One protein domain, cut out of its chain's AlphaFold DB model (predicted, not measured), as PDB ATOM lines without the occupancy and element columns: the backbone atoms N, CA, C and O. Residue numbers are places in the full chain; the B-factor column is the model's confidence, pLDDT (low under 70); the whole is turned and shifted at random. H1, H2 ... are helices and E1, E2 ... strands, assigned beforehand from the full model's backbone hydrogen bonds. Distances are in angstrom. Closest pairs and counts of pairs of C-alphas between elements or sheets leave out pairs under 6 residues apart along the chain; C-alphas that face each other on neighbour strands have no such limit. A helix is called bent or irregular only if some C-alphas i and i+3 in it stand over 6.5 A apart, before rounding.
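What this domain is: This is residues 61 to 222 of the 274 residues of an uncharacterized protein of Ruminococcus sp. AF17-22AC (UniProt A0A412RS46). A two-stranded ribbon, E1 and E2, runs along one side of the domain, and the longest helix, H4, makes the opposite side; between them H5 and H9 meet end to end in a corner. H3, H7, H8 and H9 gather in a crossed cluster at one end, H1, H5 and H6 lie at the other end, and H4 is only loosely joined to the rest, its residues 105 to 110 standing free. The printed part has 162 residues, with nine named helices and two named strands in the order H1 H2 H3 H4 H5 H6 E1 H7 H8 H9 E2, and is mostly helix. The sheet, E1 - E2, is antiparallel. The whole is compact, with a radius of gyration of the C-alphas of 16.5 A and spans of 44 by 42 by 30 A.

Where its parts are: Strand E1, residues 153 to 159, is 20.0 A long, and E2, residues 211 to 218, is 20.5 A long and bends by 57 degrees at residue 215; C-alpha 218 is at (-27.249, -55.497, 0.546). H4, residues 100 to 118, is 25.9 A long and begins with C-alpha 100 at (-42.995, -37.762, 28.914). H1, residues 61 to 73, starts at C-alpha 61, (-29.329, -59.611, 12.473), and like H5, residues 129 to 141, is 18.3 A long. H3, residues 80 to 94, is 20.5 A long, and H9, residues 187 to 200, is 20.0 A long. The shorter helices are H2, residues 75 to 78, H6, residues 146 to 150, H7, residues 161 to 169, and H8, residues 171 to 179. H7 is irregular, with C-alphas 162 and 165 7.6 A apart.

How they stand to each other: E1 and E2 are antiparallel neighbours at 145 degrees, with N 156 and O 214 2.9 A apart and N 216 and O 154 2.8 A apart, both within hydrogen-bond range. The closest C-alphas of H6 and E1, Leu 148 and Gly 154, are 4.0 A apart; those of H9 and E2, Leu 191 and Leu 211, 7.2 A. H9 is the hub, touching three helices. It touches H5 only at their ends, C-alphas 187 and 141 being 4.7 A apart, at a steep tilt of 58 degrees. H9 and H3 only just touch, with 3 pairs of C-alphas within 8 A, the closest Ala 187 and Ile 83 at 6.7 A. H9 and H8 also only just touch, with 3 such pairs, the closest Cys 190 and Val 177 at 7.4 A. H3 touches H8 with residues 90 to 94 alone, about perpendicular at 81 degrees, the closest C-alphas being Lys 90 and Trp 174 at 7.0 A. H7 is close to H9 but not clearly touching, Phe 167 and Phe 194 having C-alphas 7.2 A apart. H1 touches H6, the closest C-alphas being Asn 63 and Leu 149 at 5.3 A. H2 is close to H1 but not clearly touching, C-alphas 77 and 71 being 6.6 A apart. H4 and H5 are near each other, with 10 pairs of C-alphas within 10 A, and H4 and H9 are apart. Every O i to N i+4 pair is within hydrogen-bond range in H1, H3, H4, H5, H6, H8 and H9, against 3 of 5 in H7; H2 is too short for such a pair.

The domain as a whole: The two C-alphas farthest apart, of Asn 97 and Ser 221, are 46.8 A apart. The printed part has no cut and no long link. The mean pLDDT of the printed part is 75.1; residues 71 to 115, 124 to 131, 133 and 185 are under 70.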
ATOM      1  N   GLY A  61     -30.250 -60.396  11.655       87.44
ATOM      2  CA  GLY A  61     -29.329 -59.611  12.473       87.44
ATOM      3  C   GLY A  61     -28.036 -59.229  11.745       87.44
ATOM      4  O   GLY A  61     -27.474 -58.164  12.003       87.44
ATOM      5  N   TYR A  62     -27.584 -60.050  10.790       90.00
ATOM      6  CA  TYR A  62     -26.479 -59.690   9.903       90.00
ATOM      7  C   TYR A  62     -26.894 -58.553   8.967       90.00
ATOM      8  O   TYR A  62     -26.214 -57.532   8.916       90.00
ATOM      9  N   ASN A  63     -28.032 -58.693   8.287       90.56
ATOM     10  CA  ASN A  63     -28.552 -57.690   7.359       90.56
ATOM     11  C   ASN A  63     -28.823 -56.349   8.054       90.56
ATOM     12  O   ASN A  63     -28.360 -55.317   7.575       90.56
ATOM     13  N   LEU A  64     -29.451 -56.368   9.235       87.19
ATOM     14  CA  LEU A  64     -29.651 -55.190  10.081       87.19
ATOM     15  C   LEU A  64     -28.318 -54.511  10.418       87.19
ATOM     16  O   LEU A  64     -28.181 -53.304  10.253       87.19
ATOM     17  N   ASN A  65     -27.298 -55.272  10.829       86.06
ATOM     18  CA  ASN A  65     -25.971 -54.708  11.085       86.06
ATOM     19  C   ASN A  65     -25.353 -54.078   9.834       86.06
ATOM     20  O   ASN A  65     -24.799 -52.984   9.914       86.06
ATOM     21  N   ARG A  66     -25.436 -54.746   8.678       85.81
ATOM     22  CA  ARG A  66     -24.908 -54.208   7.415       85.81
ATOM     23  C   ARG A  66     -25.627 -52.929   7.010       85.81
ATOM     24  O   ARG A  66     -24.954 -51.986   6.605       85.81
ATOM     25  N   PHE A  67     -26.945 -52.882   7.166       84.50
ATOM     26  CA  PHE A  67     -27.750 -51.704   6.872       84.50
ATOM     27  C   PHE A  67     -27.418 -50.537   7.813       84.50
ATOM     28  O   PHE A  67     -27.154 -49.427   7.356       84.50
ATOM     29  N   LEU A  68     -27.323 -50.779   9.125       79.31
ATOM     30  CA  LEU A  68     -26.917 -49.757  10.100       79.31
ATOM     31  C   LEU A  68     -25.496 -49.233   9.833       79.31
ATOM     32  O   LEU A  68     -25.238 -48.037   9.947       79.31
ATOM     33  N   LEU A  69     -24.567 -50.113   9.441       78.50
ATOM     34  CA  LEU A  69     -23.223 -49.706   9.024       78.50
ATOM     35  C   LEU A  69     -23.270 -48.870   7.741       78.50
ATOM     36  O   LEU A  69     -22.592 -47.850   7.672       78.50
ATOM     37  N   ALA A  70     -24.083 -49.252   6.755       75.25
ATOM     38  CA  ALA A  70     -24.242 -48.482   5.526       75.25
ATOM     39  C   ALA A  70     -24.711 -47.049   5.791       75.25
ATOM     40  O   ALA A  70     -24.126 -46.102   5.265       75.25
ATOM     41  N   ASN A  71     -25.709 -46.899   6.661       68.69
ATOM     42  CA  ASN A  71     -26.210 -45.602   7.111       68.69
ATOM     43  C   ASN A  71     -25.143 -44.788   7.860       68.69
ATOM     44  O   ASN A  71     -25.127 -43.567   7.810       68.69
ATOM     45  N   LYS A  72     -24.200 -45.444   8.545       65.50
ATOM     46  CA  LYS A  72     -23.090 -44.750   9.215       65.50
ATOM     47  C   LYS A  72     -22.007 -44.253   8.243       65.50
ATOM     48  O   LYS A  72     -21.361 -43.246   8.540       65.50
ATOM     49  N   TYR A  73     -21.746 -44.995   7.160       53.06
ATOM     50  CA  TYR A  73     -20.581 -44.811   6.277       53.06
ATOM     51  C   TYR A  73     -20.859 -44.106   4.955       53.06
ATOM     52  O   TYR A  73     -19.961 -43.461   4.416       53.06
ATOM     53  N   THR A  74     -22.070 -44.209   4.418       48.94
ATOM     54  CA  THR A  74     -22.491 -43.232   3.415       48.94
ATOM     55  C   THR A  74     -22.458 -41.860   4.110       48.94
ATOM     56  O   THR A  74     -22.651 -41.779   5.324       48.94
ATOM     57  N   ASN A  75     -22.206 -40.752   3.402       39.88
ATOM     58  CA  ASN A  75     -22.273 -39.398   3.996       39.88
ATOM     59  C   ASN A  75     -23.662 -39.081   4.632       39.88
ATOM     60  O   ASN A  75     -23.876 -37.994   5.160       39.88
ATOM     61  N   SER A  76     -24.577 -40.061   4.655       39.28
ATOM     62  CA  SER A  76     -25.785 -40.199   5.464       39.28
ATOM     63  C   SER A  76     -25.594 -40.471   6.981       39.28
ATOM     64  O   SER A  76     -26.573 -40.778   7.667       39.28
ATOM     65  N   GLN A  77     -24.470 -40.041   7.593       35.06
ATOM     66  CA  GLN A  77     -24.574 -39.429   8.950       35.06
ATOM     67  C   GLN A  77     -25.763 -38.418   9.012       35.06
ATOM     68  O   GLN A  77     -26.312 -38.104  10.066       35.06
ATOM     69  N   PHE A  78     -26.114 -37.959   7.808       41.69
ATOM     70  CA  PHE A  78     -27.144 -37.165   7.178       41.69
ATOM     71  C   PHE A  78     -28.675 -37.312   7.448       41.69
ATOM     72  O   PHE A  78     -29.370 -36.303   7.478       41.69
ATOM     73  N   THR A  79     -29.242 -38.531   7.556       44.97
ATOM     74  CA  THR A  79     -30.712 -38.720   7.342       44.97
ATOM     75  C   THR A  79     -31.412 -39.359   8.533       44.97
ATOM     76  O   THR A  79     -32.251 -38.723   9.139       44.97
ATOM     77  N   LEU A  80     -31.002 -40.539   8.989       43.72
ATOM     78  CA  LEU A  80     -31.588 -41.201  10.166       43.72
ATOM     79  C   LEU A  80     -31.185 -40.554  11.494       43.72
ATOM     80  O   LEU A  80     -32.031 -40.193  12.300       43.72
ATOM     81  N   SER A  81     -29.883 -40.318  11.698       41.03
ATOM     82  CA  SER A  81     -29.397 -39.578  12.873       41.03
ATOM     83  C   SER A  81     -29.860 -38.127  12.848       41.03
ATOM     84  O   SER A  81     -29.850 -37.485  13.887       41.03
ATOM     85  N   LYS A  82     -30.254 -37.592  11.691       45.34
ATOM     86  CA  LYS A  82     -30.577 -36.179  11.529       45.34
ATOM     87  C   LYS A  82     -32.058 -35.868  11.453       45.34
ATOM     88  O   LYS A  82     -32.437 -34.847  11.996       45.34
ATOM     89  N   ILE A  83     -32.872 -36.755  10.894       49.81
ATOM     90  CA  ILE A  83     -34.308 -36.828  11.160       49.81
ATOM     91  C   ILE A  83     -34.483 -37.200  12.628       49.81
ATOM     92  O   ILE A  83     -35.150 -36.468  13.327       49.81
ATOM     93  N   GLY A  84     -33.774 -38.208  13.144       52.47
ATOM     94  CA  GLY A  84     -33.759 -38.550  14.568       52.47
ATOM     95  C   GLY A  84     -33.320 -37.391  15.466       52.47
ATOM     96  O   GLY A  84     -34.024 -37.071  16.408       52.47
ATOM     97  N   LYS A  85     -32.222 -36.681  15.159       50.38
ATOM     98  CA  LYS A  85     -31.825 -35.463  15.898       50.38
ATOM     99  C   LYS A  85     -32.749 -34.279  15.653       50.38
ATOM    100  O   LYS A  85     -32.821 -33.442  16.534       50.38
ATOM    101  N   ALA A  86     -33.384 -34.139  14.492       49.81
ATOM    102  CA  ALA A  86     -34.339 -33.061  14.241       49.81
ATOM    103  C   ALA A  86     -35.626 -33.316  15.021       49.81
ATOM    104  O   ALA A  86     -36.030 -32.438  15.764       49.81
ATOM    105  N   LEU A  87     -36.172 -34.534  14.936       57.72
ATOM    106  CA  LEU A  87     -37.246 -35.046  15.783       57.72
ATOM    107  C   LEU A  87     -36.868 -34.806  17.247       57.72
ATOM    108  O   LEU A  87     -37.512 -34.001  17.897       57.72
ATOM    109  N   PHE A  88     -35.768 -35.380  17.735       55.19
ATOM    110  CA  PHE A  88     -35.331 -35.254  19.128       55.19
ATOM    111  C   PHE A  88     -35.068 -33.799  19.540       55.19
ATOM    112  O   PHE A  88     -35.636 -33.321  20.504       55.19
ATOM    113  N   SER A  89     -34.270 -33.029  18.798       53.22
ATOM    114  CA  SER A  89     -33.950 -31.635  19.146       53.22
ATOM    115  C   SER A  89     -35.166 -30.715  19.101       53.22
ATOM    116  O   SER A  89     -35.210 -29.770  19.888       53.22
ATOM    117  N   LYS A  90     -36.116 -30.934  18.183       59.34
ATOM    118  CA  LYS A  90     -37.349 -30.145  18.108       59.34
ATOM    119  C   LYS A  90     -38.330 -30.591  19.189       59.34
ATOM    120  O   LYS A  90     -38.838 -29.728  19.894       59.34
ATOM    121  N   TYR A  91     -38.489 -31.894  19.437       55.25
ATOM    122  CA  TYR A  91     -39.230 -32.400  20.600       55.25
ATOM    123  C   TYR A  91     -38.658 -31.849  21.920       55.25
ATOM    124  O   TYR A  91     -39.417 -31.315  22.722       55.25
ATOM    125  N   ASN A  92     -37.332 -31.849  22.114       52.00
ATOM    126  CA  ASN A  92     -36.656 -31.230  23.266       52.00
ATOM    127  C   ASN A  92     -36.995 -29.744  23.422       52.00
ATOM    128  O   ASN A  92     -37.154 -29.266  24.538       52.00
ATOM    129  N   GLN A  93     -37.090 -29.009  22.313       55.34
ATOM    130  CA  GLN A  93     -37.359 -27.573  22.322       55.34
ATOM    131  C   GLN A  93     -38.825 -27.242  22.664       55.34
ATOM    132  O   GLN A  93     -39.081 -26.195  23.257       55.34
ATOM    133  N   PHE A  94     -39.775 -28.106  22.294       51.19
ATOM    134  CA  PHE A  94     -41.213 -27.865  22.477       51.19
ATOM    135  C   PHE A  94     -41.815 -28.558  23.707       51.19
ATOM    136  O   PHE A  94     -42.854 -28.127  24.204       51.19
ATOM    137  N   VAL A  95     -41.161 -29.589  24.248       52.38
ATOM    138  CA  VAL A  95     -41.648 -30.363  25.401       52.38
ATOM    139  C   VAL A  95     -40.872 -29.974  26.664       52.38
ATOM    140  O   VAL A  95     -40.388 -30.819  27.394       52.38
ATOM    141  N   ASP A  96     -40.737 -28.693  26.995       47.81
ATOM    142  CA  ASP A  96     -39.912 -28.271  28.147       47.81
ATOM    143  C   ASP A  96     -40.587 -28.493  29.529       47.81
ATOM    144  O   ASP A  96     -40.202 -27.868  30.518       47.81
ATOM    145  N   ASN A  97     -41.651 -29.317  29.644       45.75
ATOM    146  CA  ASN A  97     -42.381 -29.413  30.923       45.75
ATOM    147  C   ASN A  97     -43.344 -30.600  31.173       45.75
ATOM    148  O   ASN A  97     -44.402 -30.397  31.771       45.75
ATOM    149  N   THR A  98     -43.047 -31.845  30.777       47.31
ATOM    150  CA  THR A  98     -43.913 -32.986  31.174       47.31
ATOM    151  C   THR A  98     -43.166 -34.296  31.432       47.31
ATOM    152  O   THR A  98     -42.064 -34.523  30.945       47.31
ATOM    153  N   SER A  99     -43.811 -35.176  32.208       48.84
ATOM    154  CA  SER A  99     -43.392 -36.539  32.567       48.84
ATOM    155  C   SER A  99     -43.036 -37.456  31.388       48.84
ATOM    156  O   SER A  99     -42.458 -38.510  31.629       48.84
ATOM    157  N   LEU A 100     -43.334 -37.049  30.147       41.47
ATOM    158  CA  LEU A 100     -42.995 -37.762  28.914       41.47
ATOM    159  C   LEU A 100     -41.486 -37.998  28.732       41.47
ATOM    160  O   LEU A 100     -41.111 -38.995  28.129       41.47
ATOM    161  N   TRP A 101     -40.606 -37.147  29.275       39.72
ATOM    162  CA  TRP A 101     -39.149 -37.337  29.155       39.72
ATOM    163  C   TRP A 101     -38.637 -38.619  29.799       39.72
ATOM    164  O   TRP A 101     -37.774 -39.289  29.236       39.72
ATOM    165  N   ASN A 102     -39.184 -38.968  30.965       42.12
ATOM    166  CA  ASN A 102     -38.803 -40.199  31.654       42.12
ATOM    167  C   ASN A 102     -39.247 -41.435  30.860       42.12
ATOM    168  O   ASN A 102     -38.586 -42.470  30.938       42.12
ATOM    169  N   ASP A 103     -40.334 -41.317  30.095       41.56
ATOM    170  CA  ASP A 103     -40.838 -42.382  29.235       41.56
ATOM    171  C   ASP A 103     -40.002 -42.480  27.942       41.56
ATOM    172  O   ASP A 103     -39.606 -43.578  27.571       41.56
ATOM    173  N   ILE A 104     -39.612 -41.352  27.328       42.91
ATOM    174  CA  ILE A 104     -38.794 -41.307  26.098       42.91
ATOM    175  C   ILE A 104     -37.357 -41.803  26.329       42.91
ATOM    176  O   ILE A 104     -36.868 -42.620  25.555       42.91
ATOM    177  N   GLU A 105     -36.662 -41.368  27.388       42.59
ATOM    178  CA  GLU A 105     -35.288 -41.832  27.672       42.59
ATOM    179  C   GLU A 105     -35.269 -43.331  28.036       42.59
ATOM    180  O   GLU A 105     -34.372 -44.086  27.642       42.59
ATOM    181  N   TYR A 106     -36.309 -43.800  28.739       45.75
ATOM    182  CA  TYR A 106     -36.523 -45.225  28.989       45.75
ATOM    183  C   TYR A 106     -36.796 -45.993  27.688       45.75
ATOM    184  O   TYR A 106     -36.259 -47.090  27.501       45.75
ATOM    185  N   GLU A 107     -37.583 -45.419  26.778       46.66
ATOM    186  CA  GLU A 107     -37.860 -45.974  25.458       46.66
ATOM    187  C   GLU A 107     -36.611 -46.019  24.572       46.66
ATOM    188  O   GLU A 107     -36.345 -47.073  24.004       46.66
ATOM    189  N   GLU A 108     -35.772 -44.982  24.509       48.72
ATOM    190  CA  GLU A 108     -34.521 -44.992  23.732       48.72
ATOM    191  C   GLU A 108     -33.583 -46.116  24.184       48.72
ATOM    192  O   GLU A 108     -33.151 -46.946  23.380       48.72
ATOM    193  N   HIS A 109     -33.328 -46.226  25.490       52.06
ATOM    194  CA  HIS A 109     -32.508 -47.310  26.030       52.06
ATOM    195  C   HIS A 109     -33.155 -48.690  25.860       52.06
ATOM    196  O   HIS A 109     -32.457 -49.705  25.740       52.06
ATOM    197  N   PHE A 110     -34.485 -48.761  25.846       50.50
ATOM    198  CA  PHE A 110     -35.215 -49.975  25.505       50.50
ATOM    199  C   PHE A 110     -35.043 -50.333  24.021       50.50
ATOM    200  O   PHE A 110     -34.726 -51.485  23.720       50.50
ATOM    201  N   PHE A 111     -35.166 -49.370  23.106       53.72
ATOM    202  CA  PHE A 111     -34.997 -49.548  21.665       53.72
ATOM    203  C   PHE A 111     -33.561 -49.923  21.303       53.72
ATOM    204  O   PHE A 111     -33.367 -50.884  20.561       53.72
ATOM    205  N   GLU A 112     -32.548 -49.281  21.885       61.69
ATOM    206  CA  GLU A 112     -31.139 -49.650  21.697       61.69
ATOM    207  C   GLU A 112     -30.869 -51.090  22.150       61.69
ATOM    208  O   GLU A 112     -30.331 -51.904  21.391       61.69
ATOM    209  N   LYS A 113     -31.324 -51.459  23.357       63.97
ATOM    210  CA  LYS A 113     -31.202 -52.835  23.869       63.97
ATOM    211  C   LYS A 113     -31.952 -53.840  22.998       63.97
ATOM    212  O   LYS A 113     -31.493 -54.974  22.826       63.97
ATOM    213  N   LYS A 114     -33.107 -53.459  22.447       63.88
ATOM    214  CA  LYS A 114     -33.878 -54.298  21.526       63.88
ATOM    215  C   LYS A 114     -33.155 -54.460  20.199       63.88
ATOM    216  O   LYS A 114     -32.989 -55.600  19.778       63.88
ATOM    217  N   ILE A 115     -32.660 -53.387  19.586       67.94
ATOM    218  CA  ILE A 115     -31.842 -53.431  18.367       67.94
ATOM    219  C   ILE A 115     -30.629 -54.344  18.583       67.94
ATOM    220  O   ILE A 115     -30.377 -55.228  17.767       67.94
ATOM    221  N   ASP A 116     -29.929 -54.223  19.711       70.38
ATOM    222  CA  ASP A 116     -28.793 -55.088  20.046       70.38
ATOM    223  C   ASP A 116     -29.169 -56.558  20.256       70.38
ATOM    224  O   ASP A 116     -28.384 -57.461  19.941       70.38
ATOM    225  N   SER A 117     -30.380 -56.822  20.740       73.38
ATOM    226  CA  SER A 117     -30.950 -58.168  20.774       73.38
ATOM    227  C   SER A 117     -31.256 -58.678  19.357       73.38
ATOM    228  O   SER A 117     -30.843 -59.776  18.983       73.38
ATOM    229  N   TYR A 118     -31.886 -57.854  18.517       74.00
ATOM    230  CA  TYR A 118     -32.258 -58.188  17.140       74.00
ATOM    231  C   TYR A 118     -31.054 -58.415  16.219       74.00
ATOM    232  O   TYR A 118     -31.107 -59.296  15.362       74.00
ATOM    233  N   LYS A 119     -29.928 -57.727  16.445       77.44
ATOM    234  CA  LYS A 119     -28.643 -57.989  15.768       77.44
ATOM    235  C   LYS A 119     -28.157 -59.435  15.927       77.44
ATOM    236  O   LYS A 119     -27.345 -59.898  15.129       77.44
ATOM    237  N   LYS A 120     -28.643 -60.159  16.940       78.81
ATOM    238  CA  LYS A 120     -28.308 -61.568  17.201       78.81
ATOM    239  C   LYS A 120     -29.349 -62.539  16.627       78.81
ATOM    240  O   LYS A 120     -29.081 -63.739  16.554       78.81
ATOM    241  N   ASN A 121     -30.512 -62.046  16.196       77.44
ATOM    242  CA  ASN A 121     -31.601 -62.872  15.681       77.44
ATOM    243  C   ASN A 121     -31.337 -63.300  14.240       77.44
ATOM    244  O   ASN A 121     -31.024 -62.485  13.379       77.44
ATOM    245  N   ARG A 122     -31.495 -64.595  13.962       74.12
ATOM    246  CA  ARG A 122     -31.294 -65.129  12.609       74.12
ATOM    247  C   ARG A 122     -32.478 -64.955  11.698       74.12
ATOM    248  O   ARG A 122     -32.305 -64.551  10.563       74.12
ATOM    249  N   THR A 123     -33.644 -65.288  12.216       71.62
ATOM    250  CA  THR A 123     -34.917 -65.133  11.535       71.62
ATOM    251  C   THR A 123     -35.787 -64.262  12.413       71.62
ATOM    252  O   THR A 123     -35.630 -64.237  13.642       71.62
ATOM    253  N   LEU A 124     -36.726 -63.575  11.785       68.62
ATOM    254  CA  LEU A 124     -37.858 -63.026  12.504       68.62
ATOM    255  C   LEU A 124     -38.768 -64.196  12.866       68.62
ATOM    256  O   LEU A 124     -38.942 -65.105  12.059       68.62
ATOM    257  N   ASN A 125     -39.277 -64.238  14.096       63.59
ATOM    258  CA  ASN A 125     -40.333 -65.188  14.421       63.59
ATOM    259  C   ASN A 125     -41.663 -64.544  14.004       63.59
ATOM    260  O   ASN A 125     -42.075 -63.598  14.683       63.59
ATOM    261  N   PRO A 126     -42.306 -64.990  12.910       55.47
ATOM    262  CA  PRO A 126     -43.547 -64.386  12.444       55.47
ATOM    263  C   PRO A 126     -44.688 -64.585  13.451       55.47
ATOM    264  O   PRO A 126     -45.590 -63.763  13.497       55.47
ATOM    265  N   ASP A 127     -44.625 -65.581  14.333       55.19
ATOM    266  CA  ASP A 127     -45.738 -65.905  15.235       55.19
ATOM    267  C   ASP A 127     -45.804 -65.012  16.492       55.19
ATOM    268  O   ASP A 127     -46.579 -65.268  17.410       55.19
ATOM    269  N   ASN A 128     -44.971 -63.969  16.573       66.00
ATOM    270  CA  ASN A 128     -44.968 -63.024  17.684       66.00
ATOM    271  C   ASN A 128     -45.339 -61.621  17.184       66.00
ATOM    272  O   ASN A 128     -44.477 -60.886  16.698       66.00
ATOM    273  N   GLU A 129     -46.611 -61.245  17.350       65.12
ATOM    274  CA  GLU A 129     -47.161 -59.932  16.967       65.12
ATOM    275  C   GLU A 129     -46.350 -58.763  17.541       65.12
ATOM    276  O   GLU A 129     -46.054 -57.802  16.832       65.12
ATOM    277  N   LEU A 130     -45.900 -58.869  18.797       62.06
ATOM    278  CA  LEU A 130     -45.060 -57.847  19.425       62.06
ATOM    279  C   LEU A 130     -43.704 -57.729  18.721       62.06
ATOM    280  O   LEU A 130     -43.189 -56.629  18.548       62.06
ATOM    281  N   SER A 131     -43.119 -58.849  18.288       65.38
ATOM    282  CA  SER A 131     -41.868 -58.813  17.526       65.38
ATOM    283  C   SER A 131     -42.070 -58.172  16.159       65.38
ATOM    284  O   SER A 131     -41.266 -57.320  15.798       65.38
ATOM    285  N   GLN A 132     -43.133 -58.535  15.431       70.69
ATOM    286  CA  GLN A 132     -43.442 -57.929  14.133       70.69
ATOM    287  C   GLN A 132     -43.674 -56.420  14.249       70.69
ATOM    288  O   GLN A 132     -43.102 -55.664  13.471       70.69
ATOM    289  N   SER A 133     -44.446 -55.988  15.250       69.25
ATOM    290  CA  SER A 133     -44.696 -54.569  15.524       69.25
ATOM    291  C   SER A 133     -43.386 -53.803  15.733       69.25
ATOM    292  O   SER A 133     -43.116 -52.842  15.020       69.25
ATOM    293  N   ILE A 134     -42.499 -54.308  16.599       70.06
ATOM    294  CA  ILE A 134     -41.199 -53.671  16.858       70.06
ATOM    295  C   ILE A 134     -40.326 -53.619  15.594       70.06
ATOM    296  O   ILE A 134     -39.634 -52.634  15.359       70.06
ATOM    297  N   ILE A 135     -40.338 -54.662  14.763       74.31
ATOM    298  CA  ILE A 135     -39.538 -54.685  13.531       74.31
ATOM    299  C   ILE A 135     -40.091 -53.705  12.502       74.31
ATOM    300  O   ILE A 135     -39.307 -53.026  11.847       74.31
ATOM    301  N   ASN A 136     -41.412 -53.602  12.380       80.94
ATOM    302  CA  ASN A 136     -42.049 -52.631  11.499       80.94
ATOM    303  C   ASN A 136     -41.753 -51.199  11.950       80.94
ATOM    304  O   ASN A 136     -41.472 -50.355  11.101       80.94
ATOM    305  N   THR A 137     -41.734 -50.942  13.261       74.38
ATOM    306  CA  THR A 137     -41.251 -49.677  13.830       74.38
ATOM    307  C   THR A 137     -39.810 -49.412  13.413       74.38
ATOM    308  O   THR A 137     -39.543 -48.395  12.784       74.38
ATOM    309  N   ILE A 138     -38.901 -50.367  13.657       75.25
ATOM    310  CA  ILE A 138     -37.488 -50.244  13.270       75.25
ATOM    311  C   ILE A 138     -37.365 -49.950  11.772       75.25
ATOM    312  O   ILE A 138     -36.639 -49.044  11.397       75.25
ATOM    313  N   CYS A 139     -38.077 -50.676  10.911       82.44
ATOM    314  CA  CYS A 139     -38.071 -50.471   9.460       82.44
ATOM    315  C   CYS A 139     -38.596 -49.081   9.063       82.44
ATOM    316  O   CYS A 139     -38.029 -48.436   8.183       82.44
ATOM    317  N   SER A 140     -39.648 -48.603   9.731       82.75
ATOM    318  CA  SER A 140     -40.248 -47.287   9.482       82.75
ATOM    319  C   SER A 140     -39.308 -46.156   9.883       82.75
ATOM    320  O   SER A 140     -39.135 -45.212   9.117       82.75
ATOM    321  N   ASP A 141     -38.643 -46.275  11.031       76.19
ATOM    322  CA  ASP A 141     -37.610 -45.321  11.430       76.19
ATOM    323  C   ASP A 141     -36.411 -45.385  10.493       76.19
ATOM    324  O   ASP A 141     -35.916 -44.354  10.044       76.19
ATOM    325  N   LEU A 142     -35.985 -46.601  10.141       77.81
ATOM    326  CA  LEU A 142     -34.860 -46.860   9.248       77.81
ATOM    327  C   LEU A 142     -35.117 -46.517   7.779       77.81
ATOM    328  O   LEU A 142     -34.180 -46.598   6.983       77.81
ATOM    329  N   LEU A 143     -36.349 -46.140   7.425       86.12
ATOM    330  CA  LEU A 143     -36.779 -45.893   6.053       86.12
ATOM    331  C   LEU A 143     -36.382 -47.046   5.113       86.12
ATOM    332  O   LEU A 143     -35.925 -46.834   3.992       86.12
ATOM    333  N   CYS A 144     -36.587 -48.286   5.551       88.31
ATOM    334  CA  CYS A 144     -36.385 -49.481   4.735       88.31
ATOM    335  C   CYS A 144     -37.549 -50.449   4.890       88.31
ATOM    336  O   CYS A 144     -38.246 -50.431   5.901       88.31
ATOM    337  N   ASP A 145     -37.799 -51.291   3.893       91.00
ATOM    338  CA  ASP A 145     -38.790 -52.348   4.046       91.00
ATOM    339  C   ASP A 145     -38.220 -53.552   4.813       91.00
ATOM    340  O   ASP A 145     -37.012 -53.715   5.020       91.00
ATOM    341  N   ILE A 146     -39.128 -54.409   5.273       89.75
ATOM    342  CA  ILE A 146     -38.765 -55.616   6.017       89.75
ATOM    343  C   ILE A 146     -38.064 -56.653   5.127       89.75
ATOM    344  O   ILE A 146     -37.244 -57.439   5.612       89.75
ATOM    345  N   ASP A 147     -38.346 -56.644   3.822       92.25
ATOM    346  CA  ASP A 147     -37.772 -57.573   2.847       92.25
ATOM    347  C   ASP A 147     -36.263 -57.356   2.698       92.25
ATOM    348  O   ASP A 147     -35.497 -58.329   2.687       92.25
ATOM    349  N   LEU A 148     -35.804 -56.098   2.719       91.38
ATOM    350  CA  LEU A 148     -34.382 -55.766   2.721       91.38
ATOM    351  C   LEU A 148     -33.658 -56.382   3.924       91.38
ATOM    352  O   LEU A 148     -32.531 -56.861   3.792       91.38
ATOM    353  N   LEU A 149     -34.295 -56.426   5.095       89.56
ATOM    354  CA  LEU A 149     -33.686 -56.999   6.298       89.56
ATOM    355  C   LEU A 149     -33.790 -58.528   6.344       89.56
ATOM    356  O   LEU A 149     -32.869 -59.196   6.813       89.56
ATOM    357  N   THR A 150     -34.880 -59.109   5.849       89.00
ATOM    358  CA  THR A 150     -35.124 -60.561   5.918       89.00
ATOM    359  C   THR A 150     -34.457 -61.346   4.793       89.00
ATOM    360  O   THR A 150     -33.989 -62.459   5.027       89.00
ATOM    361  N   THR A 151     -34.363 -60.768   3.596       90.88
ATOM    362  CA  THR A 151     -33.820 -61.434   2.398       90.88
ATOM    363  C   THR A 151     -32.546 -60.768   1.877       90.88
ATOM    364  O   THR A 151     -31.774 -61.379   1.135       90.88
ATOM    365  N   GLY A 152     -32.283 -59.523   2.286       91.62
ATOM    366  CA  GLY A 152     -31.180 -58.714   1.769       91.62
ATOM    367  C   GLY A 152     -31.504 -57.970   0.473       91.62
ATOM    368  O   GLY A 152     -30.621 -57.292  -0.051       91.62
ATOM    369  N   ILE A 153     -32.730 -58.096  -0.044       93.38
ATOM    370  CA  ILE A 153     -33.252 -57.379  -1.213       93.38
ATOM    371  C   ILE A 153     -34.617 -56.804  -0.843       93.38
ATOM    372  O   ILE A 153     -35.466 -57.524  -0.331       93.38
ATOM    373  N   GLY A 154     -34.841 -55.531  -1.137       94.44
ATOM    374  CA  GLY A 154     -36.098 -54.868  -0.829       94.44
ATOM    375  C   GLY A 154     -36.074 -53.420  -1.279       94.44
ATOM    376  O   GLY A 154     -35.522 -53.104  -2.336       94.44
ATOM    377  N   LYS A 155     -36.649 -52.542  -0.475       93.75
ATOM    378  CA  LYS A 155     -36.815 -51.123  -0.764       93.75
ATOM    379  C   LYS A 155     -36.277 -50.255   0.359       93.75
ATOM    380  O   LYS A 155     -36.266 -50.634   1.530       93.75
ATOM    381  N   VAL A 156     -35.864 -49.058  -0.024       90.81
ATOM    382  CA  VAL A 156     -35.517 -47.963   0.879       90.81
ATOM    383  C   VAL A 156     -36.298 -46.719   0.486       90.81
ATOM    384  O   VAL A 156     -36.722 -46.575  -0.665       90.81
ATOM    385  N   TRP A 157     -36.480 -45.829   1.452       89.69
ATOM    386  CA  TRP A 157     -37.041 -44.508   1.243       89.69
ATOM    387  C   TRP A 157     -35.996 -43.453   1.578       89.69
ATOM    388  O   TRP A 157     -35.351 -43.497   2.624       89.69
ATOM    389  N   GLU A 158     -35.852 -42.479   0.692       85.69
ATOM    390  CA  GLU A 158     -35.000 -41.318   0.917       85.69
ATOM    391  C   GLU A 158     -35.849 -40.056   0.840       85.69
ATOM    392  O   GLU A 158     -36.767 -39.950   0.021       85.69
ATOM    393  N   ILE A 159     -35.562 -39.089   1.710       87.19
ATOM    394  CA  ILE A 159     -36.187 -37.777   1.598       87.19
ATOM    395  C   ILE A 159     -35.690 -37.101   0.322       87.19
ATOM    396  O   ILE A 159     -34.493 -37.023   0.059       87.19
ATOM    397  N   ASN A 160     -36.622 -36.595  -0.470       89.69
ATOM    398  CA  ASN A 160     -36.305 -35.791  -1.631       89.69
ATOM    399  C   ASN A 160     -35.632 -34.489  -1.171       89.69
ATOM    400  O   ASN A 160     -36.223 -33.692  -0.435       89.69
ATOM    401  N   GLU A 161     -34.400 -34.268  -1.631       86.50
ATOM    402  CA  GLU A 161     -33.555 -33.115  -1.282       86.50
ATOM    403  C   GLU A 161     -34.266 -31.766  -1.484       86.50
ATOM    404  O   GLU A 161     -34.024 -30.817  -0.741       86.50
ATOM    405  N   LEU A 162     -35.225 -31.685  -2.417       90.12
ATOM    406  CA  LEU A 162     -36.060 -30.495  -2.635       90.12
ATOM    407  C   LEU A 162     -36.831 -30.035  -1.383       90.12
ATOM    408  O   LEU A 162     -37.210 -28.863  -1.280       90.12
ATOM    409  N   TYR A 163     -37.102 -30.955  -0.457       91.12
ATOM    410  CA  TYR A 163     -37.914 -30.715   0.732       91.12
ATOM    411  C   TYR A 163     -37.134 -30.826   2.041       91.12
ATOM    412  O   TYR A 163     -37.673 -30.436   3.077       91.12
ATOM    413  N   TYR A 164     -35.883 -31.292   2.013       86.44
ATOM    414  CA  TYR A 164     -35.095 -31.547   3.219       86.44
ATOM    415  C   TYR A 164     -34.938 -30.299   4.104       86.44
ATOM    416  O   TYR A 164     -35.292 -30.321   5.284       86.44
ATOM    417  N   ASP A 165     -34.490 -29.177   3.538       85.62
ATOM    418  CA  ASP A 165     -34.296 -27.945   4.315       85.62
ATOM    419  C   ASP A 165     -35.613 -27.417   4.895       85.62
ATOM    420  O   ASP A 165     -35.668 -26.979   6.046       85.62
ATOM    421  N   LYS A 166     -36.702 -27.514   4.121       88.75
ATOM    422  CA  LYS A 166     -38.041 -27.106   4.570       88.75
ATOM    423  C   LYS A 166     -38.540 -27.987   5.707       88.75
ATOM    424  O   LYS A 166     -39.160 -27.467   6.622       88.75
ATOM    425  N   PHE A 167     -38.284 -29.290   5.654       87.81
ATOM    426  CA  PHE A 167     -38.642 -30.212   6.729       87.81
ATOM    427  C   PHE A 167     -37.944 -29.823   8.040       87.81
ATOM    428  O   PHE A 167     -38.578 -29.737   9.087       87.81
ATOM    429  N   VAL A 168     -36.650 -29.502   7.984       81.50
ATOM    430  CA  VAL A 168     -35.859 -29.180   9.184       81.50
ATOM    431  C   VAL A 168     -36.193 -27.803   9.770       81.50
ATOM    432  O   VAL A 168     -36.190 -27.638  10.988       81.50
ATOM    433  N   GLN A 169     -36.449 -26.805   8.924       84.94
ATOM    434  CA  GLN A 169     -36.538 -25.400   9.343       84.94
ATOM    435  C   GLN A 169     -37.970 -24.898   9.586       84.94
ATOM    436  O   GLN A 169     -38.148 -23.745   9.969       84.94
ATOM    437  N   ASN A 170     -39.000 -25.710   9.336       87.50
ATOM    438  CA  ASN A 170     -40.389 -25.258   9.414       87.50
ATOM    439  C   ASN A 170     -40.975 -25.399  10.826       87.50
ATOM    440  O   ASN A 170     -41.578 -26.419  11.148       87.50
ATOM    441  N   ASP A 171     -40.823 -24.361  11.649       86.69
ATOM    442  CA  ASP A 171     -41.304 -24.359  13.038       86.69
ATOM    443  C   ASP A 171     -42.824 -24.584  13.157       86.69
ATOM    444  O   ASP A 171     -43.247 -25.357  14.010       86.69
ATOM    445  N   GLU A 172     -43.639 -24.024  12.254       90.00
ATOM    446  CA  GLU A 172     -45.102 -24.234  12.236       90.00
ATOM    447  C   GLU A 172     -45.456 -25.717  12.041       90.00
ATOM    448  O   GLU A 172     -46.366 -26.253  12.671       90.00
ATOM    449  N   PHE A 173     -44.723 -26.413  11.170       90.69
ATOM    450  CA  PHE A 173     -44.909 -27.850  10.996       90.69
ATOM    451  C   PHE A 173     -44.525 -28.628  12.263       90.69
ATOM    452  O   PHE A 173     -45.231 -29.558  12.643       90.69
ATOM    453  N   TRP A 174     -43.440 -28.240  12.933       83.31
ATOM    454  CA  TRP A 174     -42.985 -28.901  14.159       83.31
ATOM    455  C   TRP A 174     -43.927 -28.686  15.354       83.31
ATOM    456  O   TRP A 174     -44.078 -29.587  16.182       83.31
ATOM    457  N   GLU A 175     -44.632 -27.554  15.412       84.75
ATOM    458  CA  GLU A 175     -45.734 -27.351  16.363       84.75
ATOM    459  C   GLU A 175     -46.866 -28.364  16.108       84.75
ATOM    460  O   GLU A 175     -47.286 -29.067  17.029       84.75
ATOM    461  N   LEU A 176     -47.277 -28.549  14.846       87.69
ATOM    462  CA  LEU A 176     -48.305 -29.532  14.472       87.69
ATOM    463  C   LEU A 176     -47.890 -30.979  14.770       87.69
ATOM    464  O   LEU A 176     -48.726 -31.777  15.187       87.69
ATOM    465  N   VAL A 177     -46.621 -31.326  14.556       82.12
ATOM    466  CA  VAL A 177     -46.064 -32.644  14.913       82.12
ATOM    467  C   VAL A 177     -46.245 -32.921  16.406       82.12
ATOM    468  O   VAL A 177     -46.659 -34.013  16.786       82.12
ATOM    469  N   THR A 178     -46.005 -31.920  17.256       74.81
ATOM    470  CA  THR A 178     -46.186 -32.050  18.711       74.81
ATOM    471  C   THR A 178     -47.654 -32.283  19.083       74.81
ATOM    472  O   THR A 178     -47.952 -33.117  19.934       74.81
ATOM    473  N   GLU A 179     -48.580 -31.590  18.418       82.00
ATOM    474  CA  GLU A 179     -50.024 -31.752  18.636       82.00
ATOM    475  C   GLU A 179     -50.579 -33.083  18.099       82.00
ATOM    476  O   GLU A 179     -51.608 -33.556  18.576       82.00
ATOM    477  N   ASN A 180     -49.904 -33.695  17.120       82.75
ATOM    478  CA  ASN A 180     -50.342 -34.902  16.413       82.75
ATOM    479  C   ASN A 180     -49.300 -36.028  16.537       82.75
ATOM    480  O   ASN A 180     -48.938 -36.677  15.551       82.75
ATOM    481  N   PHE A 181     -48.800 -36.258  17.755       75.69
ATOM    482  CA  PHE A 181     -47.755 -37.251  18.027       75.69
ATOM    483  C   PHE A 181     -48.118 -38.657  17.515       75.69
ATOM    484  O   PHE A 181     -47.309 -39.306  16.855       75.69
ATOM    485  N   ASP A 182     -49.364 -39.094  17.717       72.25
ATOM    486  CA  ASP A 182     -49.850 -40.410  17.272       72.25
ATOM    487  C   ASP A 182     -49.761 -40.611  15.744       72.25
ATOM    488  O   ASP A 182     -49.699 -41.745  15.266       72.25
ATOM    489  N   GLU A 183     -49.709 -39.529  14.963       81.50
ATOM    490  CA  GLU A 183     -49.546 -39.560  13.504       81.50
ATOM    491  C   GLU A 183     -48.096 -39.342  13.045       81.50
ATOM    492  O   GLU A 183     -47.826 -39.395  11.848       81.50
ATOM    493  N   THR A 184     -47.163 -39.071  13.963       79.12
ATOM    494  CA  THR A 184     -45.808 -38.581  13.638       79.12
ATOM    495  C   THR A 184     -44.684 -39.230  14.453       79.12
ATOM    496  O   THR A 184     -43.519 -38.882  14.278       79.12
ATOM    497  N   TRP A 185     -45.005 -40.213  15.295       69.88
ATOM    498  CA  TRP A 185     -44.092 -40.826  16.268       69.88
ATOM    499  C   TRP A 185     -42.882 -41.581  15.682       69.88
ATOM    500  O   TRP A 185     -41.954 -41.886  16.424       69.88
ATOM    501  N   ASN A 186     -42.858 -41.884  14.377       76.06
ATOM    502  CA  ASN A 186     -41.692 -42.458  13.692       76.06
ATOM    503  C   ASN A 186     -41.315 -41.662  12.436       76.06
ATOM    504  O   ASN A 186     -42.122 -40.895  11.899       76.06
ATOM    505  N   ALA A 187     -40.091 -41.866  11.944       79.62
ATOM    506  CA  ALA A 187     -39.539 -41.064  10.849       79.62
ATOM    507  C   ALA A 187     -40.403 -41.093   9.578       79.62
ATOM    508  O   ALA A 187     -40.666 -40.044   8.984       79.62
ATOM    509  N   LYS A 188     -40.869 -42.277   9.165       86.56
ATOM    510  CA  LYS A 188     -41.702 -42.431   7.969       86.56
ATOM    511  C   LYS A 188     -43.038 -41.705   8.114       86.56
ATOM    512  O   LYS A 188     -43.385 -40.916   7.240       86.56
ATOM    513  N   LEU A 189     -43.742 -41.919   9.224       87.31
ATOM    514  CA  LEU A 189     -45.025 -41.271   9.499       87.31
ATOM    515  C   LEU A 189     -44.895 -39.745   9.549       87.31
ATOM    516  O   LEU A 189     -45.699 -39.040   8.946       87.31
ATOM    517  N   CYS A 190     -43.844 -39.227  10.187       87.06
ATOM    518  CA  CYS A 190     -43.583 -37.790  10.234       87.06
ATOM    519  C   CYS A 190     -43.352 -37.194   8.833       87.06
ATOM    520  O   CYS A 190     -43.881 -36.129   8.512       87.06
ATOM    521  N   LEU A 191     -42.623 -37.892   7.957       90.69
ATOM    522  CA  LEU A 191     -42.396 -37.448   6.575       90.69
ATOM    523  C   LEU A 191     -43.655 -37.546   5.704       90.69
ATOM    524  O   LEU A 191     -43.920 -36.649   4.905       90.69
ATOM    525  N   GLU A 192     -44.468 -38.585   5.887       93.69
ATOM    526  CA  GLU A 192     -45.782 -38.701   5.245       93.69
ATOM    527  C   GLU A 192     -46.736 -37.591   5.724       93.69
ATOM    528  O   GLU A 192     -47.478 -37.005   4.932       93.69
ATOM    529  N   PHE A 193     -46.690 -37.244   7.012       94.00
ATOM    530  CA  PHE A 193     -47.426 -36.115   7.577       94.00
ATOM    531  C   PHE A 193     -46.929 -34.776   7.013       94.00
ATOM    532  O   PHE A 193     -47.735 -33.907   6.667       94.00
ATOM    533  N   PHE A 194     -45.616 -34.626   6.819       94.56
ATOM    534  CA  PHE A 194     -45.031 -33.456   6.165       94.56
ATOM    535  C   PHE A 194     -45.496 -33.304   4.714       94.56
ATOM    536  O   PHE A 194     -45.839 -32.199   4.291       94.56
ATOM    537  N   GLU A 195     -45.584 -34.400   3.958       96.06
ATOM    538  CA  GLU A 195     -46.122 -34.382   2.596       96.06
ATOM    539  C   GLU A 195     -47.572 -33.880   2.566       96.06
ATOM    540  O   GLU A 195     -47.896 -32.969   1.795       96.06
ATOM    541  N   LYS A 196     -48.424 -34.380   3.472       96.00
ATOM    542  CA  LYS A 196     -49.809 -33.896   3.632       96.00
ATOM    543  C   LYS A 196     -49.853 -32.408   3.991       96.00
ATOM    544  O   LYS A 196     -50.662 -31.664   3.430       96.00
ATOM    545  N   TYR A 197     -48.977 -31.951   4.890       96.19
ATOM    546  CA  TYR A 197     -48.851 -30.532   5.240       96.19
ATOM    547  C   TYR A 197     -48.471 -29.686   4.014       96.19
ATOM    548  O   TYR A 197     -49.092 -28.649   3.762       96.19
ATOM    549  N   LEU A 198     -47.496 -30.118   3.210       96.50
ATOM    550  CA  LEU A 198     -47.101 -29.407   1.991       96.50
ATOM    551  C   LEU A 198     -48.236 -29.377   0.964       96.50
ATOM    552  O   LEU A 198     -48.468 -28.334   0.350       96.50
ATOM    553  N   GLN A 199     -48.964 -30.482   0.805       95.94
ATOM    554  CA  GLN A 199     -50.103 -30.580  -0.103       95.94
ATOM    555  C   GLN A 199     -51.222 -29.609   0.292       95.94
ATOM    556  O   GLN A 199     -51.679 -28.824  -0.540       95.94
ATOM    557  N   LYS A 200     -51.618 -29.600   1.572       95.56
ATOM    558  CA  LYS A 200     -52.664 -28.708   2.106       95.56
ATOM    559  C   LYS A 200     -52.326 -27.228   1.908       95.56
ATOM    560  O   LYS A 200     -53.220 -26.415   1.698       95.56
ATOM    561  N   ASN A 201     -51.039 -26.893   1.945       94.44
ATOM    562  CA  ASN A 201     -50.544 -25.527   1.800       94.44
ATOM    563  C   ASN A 201     -50.143 -25.157   0.361       94.44
ATOM    564  O   ASN A 201     -49.569 -24.088   0.153       94.44
ATOM    565  N   GLY A 202     -50.389 -26.023  -0.630       93.75
ATOM    566  CA  GLY A 202     -50.012 -25.773  -2.028       93.75
ATOM    567  C   GLY A 202     -48.497 -25.651  -2.255       93.75
ATOM    568  O   GLY A 202     -48.067 -25.008  -3.209       93.75
ATOM    569  N   LYS A 203     -47.683 -26.227  -1.360       94.50
ATOM    570  CA  LYS A 203     -46.209 -26.194  -1.388       94.50
ATOM    571  C   LYS A 203     -45.590 -27.488  -1.934       94.50
ATOM    572  O   LYS A 203     -44.377 -27.517  -2.151       94.50
ATOM    573  N   LEU A 204     -46.393 -28.539  -2.121       96.19
ATOM    574  CA  LEU A 204     -45.965 -29.789  -2.747       96.19
ATOM    575  C   LEU A 204     -45.903 -29.598  -4.266       96.19
ATOM    576  O   LEU A 204     -46.888 -29.191  -4.884       96.19
ATOM    577  N   LEU A 205     -44.741 -29.861  -4.861       94.12
ATOM    578  CA  LEU A 205     -44.571 -29.782  -6.307       94.12
ATOM    579  C   LEU A 205     -45.212 -31.004  -6.974       94.12
ATOM    580  O   LEU A 205     -45.182 -32.113  -6.439       94.12
ATOM    581  N   GLN A 206     -45.789 -30.794  -8.157       93.31
ATOM    582  CA  GLN A 206     -46.413 -31.863  -8.928       93.31
ATOM    583  C   GLN A 206     -45.393 -32.971  -9.239       93.31
ATOM    584  O   GLN A 206     -44.273 -32.679  -9.653       93.31
ATOM    585  N   ASP A 207     -45.797 -34.230  -9.041       91.25
ATOM    586  CA  ASP A 207     -44.992 -35.431  -9.306       91.25
ATOM    587  C   ASP A 207     -43.643 -35.475  -8.557       91.25
ATOM    588  O   ASP A 207     -42.713 -36.171  -8.962       91.25
ATOM    589  N   GLN A 208     -43.518 -34.723  -7.459       94.62
ATOM    590  CA  GLN A 208     -42.331 -34.682  -6.608       94.62
ATOM    591  C   GLN A 208     -42.722 -35.060  -5.175       94.62
ATOM    592  O   GLN A 208     -43.055 -34.164  -4.389       94.62
ATOM    593  N   PRO A 209     -42.698 -36.357  -4.824       95.12
ATOM    594  CA  PRO A 209     -43.000 -36.798  -3.468       95.12
ATOM    595  C   PRO A 209     -41.905 -36.357  -2.492       95.12
ATOM    596  O   PRO A 209     -40.757 -36.112  -2.887       95.12
ATOM    597  N   VAL A 210     -42.260 -36.270  -1.211       93.38
ATOM    598  CA  VAL A 210     -41.324 -36.045  -0.104       93.38
ATOM    599  C   VAL A 210     -40.457 -37.274   0.111       93.38
ATOM    600  O   VAL A 210     -39.257 -37.124   0.317       93.38
ATOM    601  N   LEU A 211     -41.037 -38.472   0.028       92.44
ATOM    602  CA  LEU A 211     -40.310 -39.736   0.112       92.44
ATOM    603  C   LEU A 211     -40.158 -40.367  -1.273       92.44
ATOM    604  O   LEU A 211     -41.140 -40.685  -1.941       92.44
ATOM    605  N   ILE A 212     -38.915 -40.589  -1.686       91.19
ATOM    606  CA  ILE A 212     -38.579 -41.317  -2.908       91.19
ATOM    607  C   ILE A 212     -38.374 -42.782  -2.535       91.19
ATOM    608  O   ILE A 212     -37.494 -43.109  -1.744       91.19
ATOM    609  N   GLU A 213     -39.185 -43.662  -3.117       93.19
ATOM    610  CA  GLU A 213     -39.033 -45.111  -2.990       93.19
ATOM    611  C   GLU A 213     -38.026 -45.641  -4.021       93.19
ATOM    612  O   GLU A 213     -38.129 -45.340  -5.213       93.19
ATOM    613  N   GLN A 214     -37.075 -46.464  -3.578       91.94
ATOM    614  CA  GLN A 214     -36.063 -47.080  -4.438       91.94
ATOM    615  C   GLN A 214     -35.851 -48.551  -4.085       91.94
ATOM    616  O   GLN A 214     -35.905 -48.931  -2.916       91.94
ATOM    617  N   TRP A 215     -35.562 -49.384  -5.088       94.81
ATOM    618  CA  TRP A 215     -35.111 -50.753  -4.843       94.81
ATOM    619  C   TRP A 215     -33.670 -50.758  -4.342       94.81
ATOM    620  O   TRP A 215     -32.837 -49.991  -4.827       94.81
ATOM    621  N   ALA A 216     -33.378 -51.663  -3.410       92.06
ATOM    622  CA  ALA A 216     -32.087 -51.794  -2.757       92.06
ATOM    623  C   ALA A 216     -31.682 -53.258  -2.534       92.06
ATOM    624  O   ALA A 216     -32.517 -54.136  -2.306       92.06
ATOM    625  N   VAL A 217     -30.371 -53.516  -2.554       92.75
ATOM    626  CA  VAL A 217     -29.765 -54.816  -2.234       92.75
ATOM    627  C   VAL A 217     -28.535 -54.643  -1.356       92.75
ATOM    628  O   VAL A 217     -27.639 -53.855  -1.655       92.75
ATOM    629  N   LEU A 218     -28.447 -55.428  -0.282       92.38
ATOM    630  CA  LEU A 218     -27.249 -55.497   0.546       92.38
ATOM    631  C   LEU A 218     -26.117 -56.177  -0.224       92.38
ATOM    632  O   LEU A 218     -26.239 -57.312  -0.677       92.38
ATOM    633  N   THR A 219     -24.971 -55.513  -0.308       91.19
ATOM    634  CA  THR A 219     -23.815 -55.996  -1.089       91.19
ATOM    635  C   THR A 219     -23.260 -57.328  -0.587       91.19
ATOM    636  O   THR A 219     -22.757 -58.125  -1.376       91.19
ATOM    637  N   TYR A 220     -23.390 -57.597   0.715       91.62
ATOM    638  CA  TYR A 220     -22.991 -58.854   1.336       91.62
ATOM    639  C   TYR A 220     -24.212 -59.665   1.759       91.62
ATOM    640  O   TYR A 220     -25.239 -59.122   2.168       91.62
ATOM    641  N   SER A 221     -24.074 -60.983   1.683       91.94
ATOM    642  CA  SER A 221     -25.086 -61.953   2.072       91.94
ATOM    643  C   SER A 221     -24.668 -62.704   3.329       91.94
ATOM    644  O   SER A 221     -23.608 -63.336   3.385       91.94
ATOM    645  N   GLY A 222     -25.549 -62.666   4.332       91.19
ATOM    646  CA  GLY A 222     -25.407 -63.397   5.589       91.19
ATOM    647  C   GLY A 222     -25.855 -64.859   5.498       91.19
ATOM    648  O   GLY A 222     -25.901 -65.546   6.521       91.19
TER     649      GLY A 222